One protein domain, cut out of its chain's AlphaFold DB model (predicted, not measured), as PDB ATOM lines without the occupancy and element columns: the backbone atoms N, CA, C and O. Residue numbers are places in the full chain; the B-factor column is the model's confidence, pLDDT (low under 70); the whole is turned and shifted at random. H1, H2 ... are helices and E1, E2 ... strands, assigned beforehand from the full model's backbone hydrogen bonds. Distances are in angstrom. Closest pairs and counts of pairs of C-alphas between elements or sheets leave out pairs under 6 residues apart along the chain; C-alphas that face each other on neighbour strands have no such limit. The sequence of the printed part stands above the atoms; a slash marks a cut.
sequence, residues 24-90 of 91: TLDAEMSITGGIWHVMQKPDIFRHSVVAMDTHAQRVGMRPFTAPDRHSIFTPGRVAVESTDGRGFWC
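This is residues 24 to 90 of the 91 residues of an uncharacterized protein of Paraburkholderia sp. BL23I1N1 (UniProt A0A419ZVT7). One twisted sheet of six antiparallel strands makes the body, like a slab wrung along its width, with no named helix over either face. A single short helix, H1, lies away from the sheet, past the end of E1, in the loop of chain that leads from E1 to E2. The printed part has 67 residues with one named helix and six named strands, in the order E1, H1, E2, E3, E4, E5, E6 along the chain, and the strands stand in the sheet in that same order, E1 to E6. The class is mostly strand; the whole is only just compact, close to loose, with a radius of gyration of the C-alphas of 12.6 A, and it spans 34 by 25 by 20 A.

In the sheet, E3, residues 59 to 62, is an inner strand between E2, residues 48 to 53, and E4, residues 69 to 74. E2 and E3 form a hairpin, with N 49 and O 62 2.8 A apart, within hydrogen-bond range. E3 and E4 form a hairpin at 176 degrees, with N 73 and O 59 at 2.8 A. E4 forms a hairpin with E5, residues 77 to 82, with N 81 and O 70 at 2.8 A. E5 forms a hairpin with the edge strand E6, residues 87 to 89, at 141 degrees, with N 88 and O 80 at 2.8 A. E2 to E6 are a meander, each strand the antiparallel neighbour of the one before. The other edge strand, E1, residues 24 to 29, is antiparallel to E2 at 160 degrees, with N 27 and O 50 at 2.8 A. From edge to edge the strands' lines turn by 101 degrees. H1, residues 34 to 38, is not on the sheet, with 0 pairs of C-alphas within 10 A. Its O i to N i+4 pair is within hydrogen-bond range.

E1 begins at C-alpha 24, (-36.760, 3.934, -41.002), and is 15.8 A long. H1 begins at C-alpha 34, (-32.235, -7.824, -12.721), and measures 6.6 A. E2 is 16.6 A long, E3 10.4 A, E4 16.7 A and E5 15.6 A. E6, 6.4 A long, ends at C-alpha 89, (-24.989, 16.314, -23.728).

The C-alphas of Gln 40 and His 55 are the two farthest apart, at 36.4 A. The printed part has no cut, and no link is long. Mean pLDDT of the printed part is 92.0; residue 85 and residues 87 to 90 are under 70.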
ATOM      1  N   THR A  24     -36.682   3.888 -42.458       95.62
ATOM      2  CA  THR A  24     -36.760   3.934 -41.002       95.62
ATOM      3  C   THR A  24     -37.353   2.625 -40.492       95.62
ATOM      4  O   THR A  24     -38.235   2.050 -41.132       95.62
ATOM      5  N   LEU A  25     -36.848   2.156 -39.356       95.25
ATOM      6  CA  LEU A  25     -37.355   1.024 -38.592       95.25
ATOM      7  C   LEU A  25     -37.740   1.520 -37.198       95.25
ATOM      8  O   LEU A  25     -36.887   2.046 -36.486       95.25
ATOM      9  N   ASP A  26     -38.995   1.304 -36.811       96.88
ATOM     10  CA  ASP A  26     -39.480   1.531 -35.451       96.88
ATOM     11  C   ASP A  26     -39.638   0.188 -34.733       96.88
ATOM     12  O   ASP A  26     -40.283  -0.732 -35.238       96.88
ATOM     13  N   ALA A  27     -39.044   0.076 -33.549       97.00
ATOM     14  CA  ALA A  27     -39.118  -1.105 -32.706       97.00
ATOM     15  C   ALA A  27     -39.664  -0.730 -31.327       97.00
ATOM     16  O   ALA A  27     -39.032   0.014 -30.576       97.00
ATOM     17  N   GLU A  28     -40.825  -1.276 -30.980       97.44
ATOM     18  CA  GLU A  28     -41.312  -1.278 -29.605       97.44
ATOM     19  C   GLU A  28     -40.596  -2.373 -28.823       97.44
ATOM     20  O   GLU A  28     -40.599  -3.541 -29.217       97.44
ATOM     21  N   MET A  29     -39.961  -2.003 -27.715       94.94
ATOM     22  CA  MET A  29     -39.163  -2.938 -26.939       94.94
ATOM     23  C   MET A  29     -39.279  -2.732 -25.434       94.94
ATOM     24  O   MET A  29     -39.599  -1.654 -24.928       94.94
ATOM     25  N   SER A  30     -38.984  -3.819 -24.726       95.62
ATOM     26  CA  SER A  30     -38.887  -3.878 -23.276       95.62
ATOM     27  C   SER A  30     -37.495  -4.383 -22.919       95.62
ATOM     28  O   SER A  30     -37.167  -5.545 -23.155       95.62
ATOM     29  N   ILE A  31     -36.646  -3.497 -22.398       93.75
ATOM     30  CA  ILE A  31     -35.281  -3.833 -21.982       93.75
ATOM     31  C   ILE A  31     -35.316  -4.069 -20.475       93.75
ATOM     32  O   ILE A  31     -35.062  -3.173 -19.672       93.75
ATOM     33  N   THR A  32     -35.686  -5.286 -20.084       92.44
ATOM     34  CA  THR A  32     -35.897  -5.676 -18.681       92.44
ATOM     35  C   THR A  32     -34.796  -6.592 -18.157       92.44
ATOM     36  O   THR A  32     -33.995  -7.126 -18.918       92.44
ATOM     37  N   GLY A  33     -34.767  -6.809 -16.843       93.38
ATOM     38  CA  GLY A  33     -33.845  -7.740 -16.193       93.38
ATOM     39  C   GLY A  33     -33.420  -7.264 -14.806       93.38
ATOM     40  O   GLY A  33     -33.697  -6.133 -14.399       93.38
ATOM     41  N   GLY A  34     -32.713  -8.127 -14.075       95.56
ATOM     42  CA  GLY A  34     -32.235  -7.824 -12.721       95.56
ATOM     43  C   GLY A  34     -31.223  -6.674 -12.660       95.56
ATOM     44  O   GLY A  34     -31.165  -5.972 -11.655       95.56
ATOM     45  N   ILE A  35     -30.479  -6.416 -13.745       94.81
ATOM     46  CA  ILE A  35     -29.450  -5.363 -13.789       94.81
ATOM     47  C   ILE A  35     -30.010  -3.983 -13.424       94.81
ATOM     48  O   ILE A  35     -29.385  -3.232 -12.683       94.81
ATOM     49  N   TRP A  36     -31.233  -3.672 -13.853       94.75
ATOM     50  CA  TRP A  36     -31.863  -2.382 -13.576       94.75
ATOM     51  C   TRP A  36     -32.253  -2.208 -12.108       94.75
ATOM     52  O   TRP A  36     -32.225  -1.092 -11.592       94.75
ATOM     53  N   HIS A  37     -32.537  -3.308 -11.409       95.75
ATOM     54  CA  HIS A  37     -32.759  -3.297  -9.965       95.75
ATOM     55  C   HIS A  37     -31.449  -3.038  -9.217       95.75
ATOM     56  O   HIS A  37     -31.415  -2.208  -8.313       95.75
ATOM     57  N   VAL A  38     -30.351  -3.678  -9.639       97.12
ATOM     58  CA  VAL A  38     -29.005  -3.423  -9.089       97.12
ATOM     59  C   VAL A  38     -28.623  -1.949  -9.260       97.12
ATOM     60  O   VAL A  38     -28.145  -1.325  -8.318       97.12
ATOM     61  N   MET A  39     -28.940  -1.362 -10.417       94.25
ATOM     62  CA  MET A  39     -28.714   0.057 -10.718       94.25
ATOM     63  C   MET A  39     -29.696   1.020 -10.022       94.25
ATOM     64  O   MET A  39     -29.640   2.220 -10.282       94.25
ATOM     65  N   GLN A  40     -30.601   0.532  -9.160       96.19
ATOM     66  CA  GLN A  40     -31.633   1.331  -8.474       96.19
ATOM     67  C   GLN A  40     -32.547   2.110  -9.443       96.19
ATOM     68  O   GLN A  40     -33.043   3.196  -9.138       96.19
ATOM     69  N   LYS A  41     -32.760   1.556 -10.639       94.25
ATOM     70  CA  LYS A  41     -33.593   2.110 -11.711       94.25
ATOM     71  C   LYS A  41     -34.530   1.030 -12.275       94.25
ATOM     72  O   LYS A  41     -34.474   0.764 -13.476       94.25
ATOM     73  N   PRO A  42     -35.359   0.371 -11.442       94.75
ATOM     74  CA  PRO A  42     -36.272  -0.655 -11.932       94.75
ATOM     75  C   PRO A  42     -37.176  -0.080 -13.028       94.75
ATOM     76  O   PRO A  42     -37.561   1.087 -12.979       94.75
ATOM     77  N   ASP A  43     -37.463  -0.900 -14.037       92.19
ATOM     78  CA  ASP A  43     -38.388  -0.588 -15.133       92.19
ATOM     79  C   ASP A  43     -38.057   0.645 -15.996       92.19
ATOM     80  O   ASP A  43     -38.868   1.040 -16.833       92.19
ATOM     81  N   ILE A  44     -36.851   1.219 -15.876       93.62
ATOM     82  CA  ILE A  44     -36.452   2.446 -16.590       93.62
ATOM     83  C   ILE A  44     -36.579   2.356 -18.123       93.62
ATOM     84  O   ILE A  44     -36.796   3.375 -18.775       93.62
ATOM     85  N   PHE A  45     -36.499   1.146 -18.684       94.25
ATOM     86  CA  PHE A  45     -36.705   0.853 -20.109       94.25
ATOM     87  C   PHE A  45     -37.756  -0.247 -20.332       94.25
ATOM     88  O   PHE A  45     -37.677  -1.025 -21.284       94.25
ATOM     89  N   ARG A  46     -38.753  -0.347 -19.440       94.88
ATOM     90  CA  ARG A  46     -39.834  -1.342 -19.559       94.88
ATOM     91  C   ARG A  46     -40.673  -1.143 -20.822       94.88
ATOM     92  O   ARG A  46     -41.206  -2.115 -21.349       94.88
ATOM     93  N   HIS A  47     -40.784   0.088 -21.306       94.69
ATOM     94  CA  HIS A  47     -41.412   0.400 -22.580       94.69
ATOM     95  C   HIS A  47     -40.646   1.530 -23.261       94.69
ATOM     96  O   HIS A  47     -40.524   2.633 -22.719       94.69
ATOM     97  N   SER A  48     -40.110   1.249 -24.440       94.62
ATOM     98  CA  SER A  48     -39.395   2.222 -25.256       94.62
ATOM     99  C   SER A  48     -39.611   1.918 -26.731       94.62
ATOM    100  O   SER A  48     -39.677   0.761 -27.136       94.62
ATOM    101  N   VAL A  49     -39.703   2.971 -27.531       97.19
ATOM    102  CA  VAL A  49     -39.693   2.921 -28.989       97.19
ATOM    103  C   VAL A  49     -38.308   3.335 -29.452       97.19
ATOM    104  O   VAL A  49     -37.850   4.431 -29.113       97.19
ATOM    105  N   VAL A  50     -37.653   2.477 -30.226       97.25
ATOM    106  CA  VAL A  50     -36.388   2.785 -30.893       97.25
ATOM    107  C   VAL A  50     -36.648   3.006 -32.374       97.25
ATOM    108  O   VAL A  50     -37.130   2.105 -33.052       97.25
ATOM    109  N   ALA A  51     -36.302   4.194 -32.859       97.38
ATOM    110  CA  ALA A  51     -36.341   4.556 -34.268       97.38
ATOM    111  C   ALA A  51     -34.917   4.525 -34.834       97.38
ATOM    112  O   ALA A  51     -34.006   5.137 -34.268       97.38
ATOM    113  N   MET A  52     -34.720   3.823 -35.943       97.62
ATOM    114  CA  MET A  52     -33.434   3.668 -36.624       97.62
ATOM    115  C   MET A  52     -33.574   4.057 -38.086       97.62
ATOM    116  O   MET A  52     -34.484   3.570 -38.751       97.62
ATOM    117  N   ASP A  53     -32.640   4.845 -38.610       97.75
ATOM    118  CA  ASP A  53     -32.537   5.031 -40.057       97.75
ATOM    119  C   ASP A  53     -31.739   3.867 -40.659       97.75
ATOM    120  O   ASP A  53     -30.657   3.521 -40.192       97.75
ATOM    121  N   THR A  54     -32.262   3.233 -41.708       95.69
ATOM    122  CA  THR A  54     -31.634   2.041 -42.314       95.69
ATOM    123  C   THR A  54     -30.464   2.399 -43.231       95.69
ATOM    124  O   THR A  54     -29.549   1.605 -43.409       95.69
ATOM    125  N   HIS A  55     -30.452   3.616 -43.783       95.81
ATOM    126  CA  HIS A  55     -29.423   4.098 -44.724       95.81
ATOM    127  C   HIS A  55     -28.523   5.194 -44.140       95.81
ATOM    128  O   HIS A  55     -27.730   5.794 -44.865       95.81
ATOM    129  N   ALA A  56     -28.650   5.486 -42.845       96.31
ATOM    130  CA  ALA A  56     -27.849   6.488 -42.156       96.31
ATOM    131  C   ALA A  56     -27.550   6.040 -40.724       96.31
ATOM    132  O   ALA A  56     -28.334   5.337 -40.099       96.31
ATOM    133  N   GLN A  57     -26.421   6.483 -40.173       97.06
ATOM    134  CA  GLN A  57     -26.119   6.267 -38.761       97.06
ATOM    135  C   GLN A  57     -26.968   7.220 -37.916       97.06
ATOM    136  O   GLN A  57     -26.535   8.312 -37.557       97.06
ATOM    137  N   ARG A  58     -28.211   6.835 -37.639       97.31
ATOM    138  CA  ARG A  58     -29.100   7.599 -36.772       97.31
ATOM    139  C   ARG A  58     -30.006   6.664 -35.991       97.31
ATOM    140  O   ARG A  58     -30.689   5.825 -36.570       97.31
ATOM    141  N   VAL A  59     -29.993   6.829 -34.674       97.62
ATOM    142  CA  VAL A  59     -30.797   6.053 -33.726       97.62
ATOM    143  C   VAL A  59     -31.393   6.999 -32.708       97.62
ATOM    144  O   VAL A  59     -30.678   7.840 -32.172       97.62
ATOM    145  N   GLY A  60     -32.677   6.845 -32.413       96.12
ATOM    146  CA  GLY A  60     -33.320   7.523 -31.297       96.12
ATOM    147  C   GLY A  60     -34.128   6.558 -30.446       96.12
ATOM    148  O   GLY A  60     -34.690   5.600 -30.969       96.12
ATOM    149  N   MET A  61     -34.200   6.815 -29.141       96.44
ATOM    150  CA  MET A  61     -35.042   6.053 -28.215       96.44
ATOM    151  C   MET A  61     -35.951   6.990 -27.432       96.44
ATOM    152  O   MET A  61     -35.481   7.976 -26.862       96.44
ATOM    153  N   ARG A  62     -37.245   6.667 -27.375       95.06
ATOM    154  CA  ARG A  62     -38.251   7.427 -26.626       95.06
ATOM    155  C   ARG A  62     -39.253   6.504 -25.910       95.06
ATOM    156  O   ARG A  62     -39.715   5.547 -26.523       95.06
ATOM    157  N   PRO A  63     -39.653   6.799 -24.664       94.44
ATOM    158  CA  PRO A  63     -38.993   7.738 -23.760       94.44
ATOM    159  C   PRO A  63     -37.600   7.229 -23.342       94.44
ATOM    160  O   PRO A  63     -37.347   6.026 -23.332       94.44
ATOM    161  N   PHE A  64     -36.696   8.140 -22.978       92.94
ATOM    162  CA  PHE A  64     -35.361   7.818 -22.466       92.94
ATOM    163  C   PHE A  64     -35.218   8.287 -21.019       92.94
ATOM    164  O   PHE A  64     -34.986   9.467 -20.766       92.94
ATOM    165  N   THR A  65     -35.319   7.374 -20.048       90.69
ATOM    166  CA  THR A  65     -35.186   7.625 -18.590       90.69
ATOM    167  C   THR A  65     -36.221   8.562 -17.946       90.69
ATOM    168  O   THR A  65     -36.378   8.527 -16.727       90.69
ATOM    169  N   ALA A  66     -36.942   9.364 -18.732       90.69
ATOM    170  CA  ALA A  66     -38.081  10.182 -18.328       90.69
ATOM    171  C   ALA A  66     -39.060  10.349 -19.511       90.69
ATOM    172  O   ALA A  66     -38.619  10.271 -20.662       90.69
ATOM    173  N   PRO A  67     -40.364  10.585 -19.261       90.94
ATOM    174  CA  PRO A  67     -41.379  10.666 -20.317       90.94
ATOM    175  C   PRO A  67     -41.145  11.786 -21.335       90.94
ATOM    176  O   PRO A  67     -41.517  11.653 -22.496       90.94
ATOM    177  N   ASP A  68     -40.531  12.883 -20.897       92.19
ATOM    178  CA  ASP A  68     -40.275  14.084 -21.689       92.19
ATOM    179  C   ASP A  68     -38.919  14.055 -22.399       92.19
ATOM    180  O   ASP A  68     -38.518  15.077 -22.946       92.19
ATOM    181  N   ARG A  69     -38.200  12.925 -22.377       92.62
ATOM    182  CA  ARG A  69     -36.842  12.807 -22.917       92.62
ATOM    183  C   ARG A  69     -36.746  11.766 -24.019       92.62
ATOM    184  O   ARG A  69     -37.351  10.698 -23.932       92.62
ATOM    185  N   HIS A  70     -35.882  12.021 -24.991       94.06
ATOM    186  CA  HIS A  70     -35.431  11.037 -25.968       94.06
ATOM    187  C   HIS A  70     -33.913  11.070 -26.093       94.06
ATOM    188  O   HIS A  70     -33.284  12.117 -25.953       94.06
ATOM    189  N   SER A  71     -33.306   9.915 -26.347       94.88
ATOM    190  CA  SER A  71     -31.909   9.876 -26.764       94.88
ATOM    191  C   SER A  71     -31.818   9.997 -28.276       94.88
ATOM    192  O   SER A  71     -32.727   9.590 -29.003       94.88
ATOM    193  N   ILE A  72     -30.703  10.542 -28.750       95.06
ATOM    194  CA  ILE A  72     -30.349  10.546 -30.161       95.06
ATOM    195  C   ILE A  72     -28.856  10.273 -30.318       95.06
ATOM    196  O   ILE A  72     -28.012  10.860 -29.637       95.06
ATOM    197  N   PHE A  73     -28.547   9.375 -31.239       96.06
ATOM    198  CA  PHE A  73     -27.216   9.092 -31.736       96.06
ATOM    199  C   PHE A  73     -27.133   9.490 -33.210       96.06
ATOM    200  O   PHE A  73     -27.997   9.116 -34.008       96.06
ATOM    201  N   THR A  74     -26.063  10.197 -33.563       95.81
ATOM    202  CA  THR A  74     -25.549  10.385 -34.928       95.81
ATOM    203  C   THR A  74     -24.015  10.321 -34.882       95.81
ATOM    204  O   THR A  74     -23.437  10.444 -33.797       95.81
ATOM    205  N   PRO A  75     -23.300  10.193 -36.017       96.50
ATOM    206  CA  PRO A  75     -21.848  10.313 -36.031       96.50
ATOM    207  C   PRO A  75     -21.393  11.586 -35.314       96.50
ATOM    208  O   PRO A  75     -21.862  12.682 -35.616       96.50
ATOM    209  N   GLY A  76     -20.517  11.428 -34.320       93.81
ATOM    210  CA  GLY A  76     -19.976  12.539 -33.533       93.81
ATOM    211  C   GLY A  76     -20.926  13.155 -32.498       93.81
ATOM    212  O   GLY A  76     -20.547  14.142 -31.870       93.81
ATOM    213  N   ARG A  77     -22.134  12.608 -32.287       92.44
ATOM    214  CA  ARG A  77     -23.077  13.140 -31.295       92.44
ATOM    215  C   ARG A  77     -23.904  12.055 -30.617       92.44
ATOM    216  O   ARG A  77     -24.640  11.316 -31.265       92.44
ATOM    217  N   VAL A  78     -23.867  12.066 -29.289       94.19
ATOM    218  CA  VAL A  78     -24.826  11.376 -28.423       94.19
ATOM    219  C   VAL A  78     -25.434  12.415 -27.499       94.19
ATOM    220  O   VAL A  78     -24.719  13.132 -26.801       94.19
ATOM    221  N   ALA A  79     -26.756  12.527 -27.507       93.75
ATOM    222  CA  ALA A  79     -27.451  13.481 -26.659       93.75
ATOM    223  C   ALA A  79     -28.727  12.883 -26.080       93.75
ATOM    224  O   ALA A  79     -29.329  11.978 -26.659       93.75
ATOM    225  N   VAL A  80     -29.135  13.430 -24.940       94.31
ATOM    226  CA  VAL A  80     -30.482  13.270 -24.400       94.31
ATOM    227  C   VAL A  80     -31.168  14.616 -24.539       94.31
ATOM    228  O   VAL A  80     -30.715  15.614 -23.992       94.31
ATOM    229  N   GLU A  81     -32.247  14.659 -25.292       92.44
ATOM    230  CA  GLU A  81     -33.007  15.871 -25.558       92.44
ATOM    231  C   GLU A  81     -34.345  15.789 -24.839       92.44
ATOM    232  O   GLU A  81     -34.916  14.709 -24.694       92.44
ATOM    233  N   SER A  82     -34.833  16.929 -24.360       90.69
ATOM    234  CA  SER A  82     -36.226  17.051 -23.958       90.69
ATOM    235  C   SER A  82     -37.105  17.270 -25.192       90.69
ATOM    236  O   SER A  82     -36.666  17.822 -26.203       90.69
ATOM    237  N   THR A  83     -38.367  16.863 -25.100       83.88
ATOM    238  CA  THR A  83     -39.405  17.089 -26.121       83.88
ATOM    239  C   THR A  83     -39.611  18.569 -26.472       83.88
ATOM    240  O   THR A  83     -40.106  18.871 -27.554       83.88
ATOM    241  N   ASP A  84     -39.184  19.493 -25.606       84.81
ATOM    242  CA  ASP A  84     -39.177  20.941 -25.851       84.81
ATOM    243  C   ASP A  84     -37.927  21.463 -26.596       84.81
ATOM    244  O   ASP A  84     -37.780  22.668 -26.802       84.81
ATOM    245  N   GLY A  85     -37.020  20.570 -27.003       69.12
ATOM    246  CA  GLY A  85     -35.800  20.899 -27.739       69.12
ATOM    247  C   GLY A  85     -34.597  21.272 -26.867       69.12
ATOM    248  O   GLY A  85     -33.523  21.546 -27.405       69.12
ATOM    249  N   ARG A  86     -34.714  21.262 -25.530       75.81
ATOM    250  CA  ARG A  86     -33.565  21.470 -24.635       75.81
ATOM    251  C   ARG A  86     -32.693  20.216 -24.590       75.81
ATOM    252  O   ARG A  86     -33.104  19.168 -24.099       75.81
ATOM    253  N   GLY A  87     -31.479  20.323 -25.125       66.75
ATOM    254  CA  GLY A  87     -30.509  19.231 -25.170       66.75
ATOM    255  C   GLY A  87     -29.603  19.182 -23.943       66.75
ATOM    256  O   GLY A  87     -29.024  20.191 -23.548       66.75
ATOM    257  N   PHE A  88     -29.409  17.985 -23.401       68.31
ATOM    258  CA  PHE A  88     -28.338  17.649 -22.473       68.31
ATOM    259  C   PHE A  88     -27.332  16.752 -23.201       68.31
ATOM    260  O   PHE A  88     -27.685  15.732 -23.797       68.31
ATOM    261  N   TRP A  89     -26.059  17.139 -23.174       56.28
ATOM    262  CA  TRP A  89     -24.989  16.314 -23.728       56.28
ATOM    263  C   TRP A  89     -24.656  15.178 -22.764       56.28
ATOM    264  O   TRP A  89     -24.353  15.423 -21.596       56.28
ATOM    265  N   CYS A  90     -24.690  13.944 -23.268       58.72
ATOM    266  CA  CYS A  90     -24.102  12.809 -22.572       58.72
ATOM    267  C   CYS A  90     -22.665  12.678 -23.081       58.72
ATOM    268  O   CYS A  90     -22.458  12.550 -24.287       58.72
TER     269      CYS A  90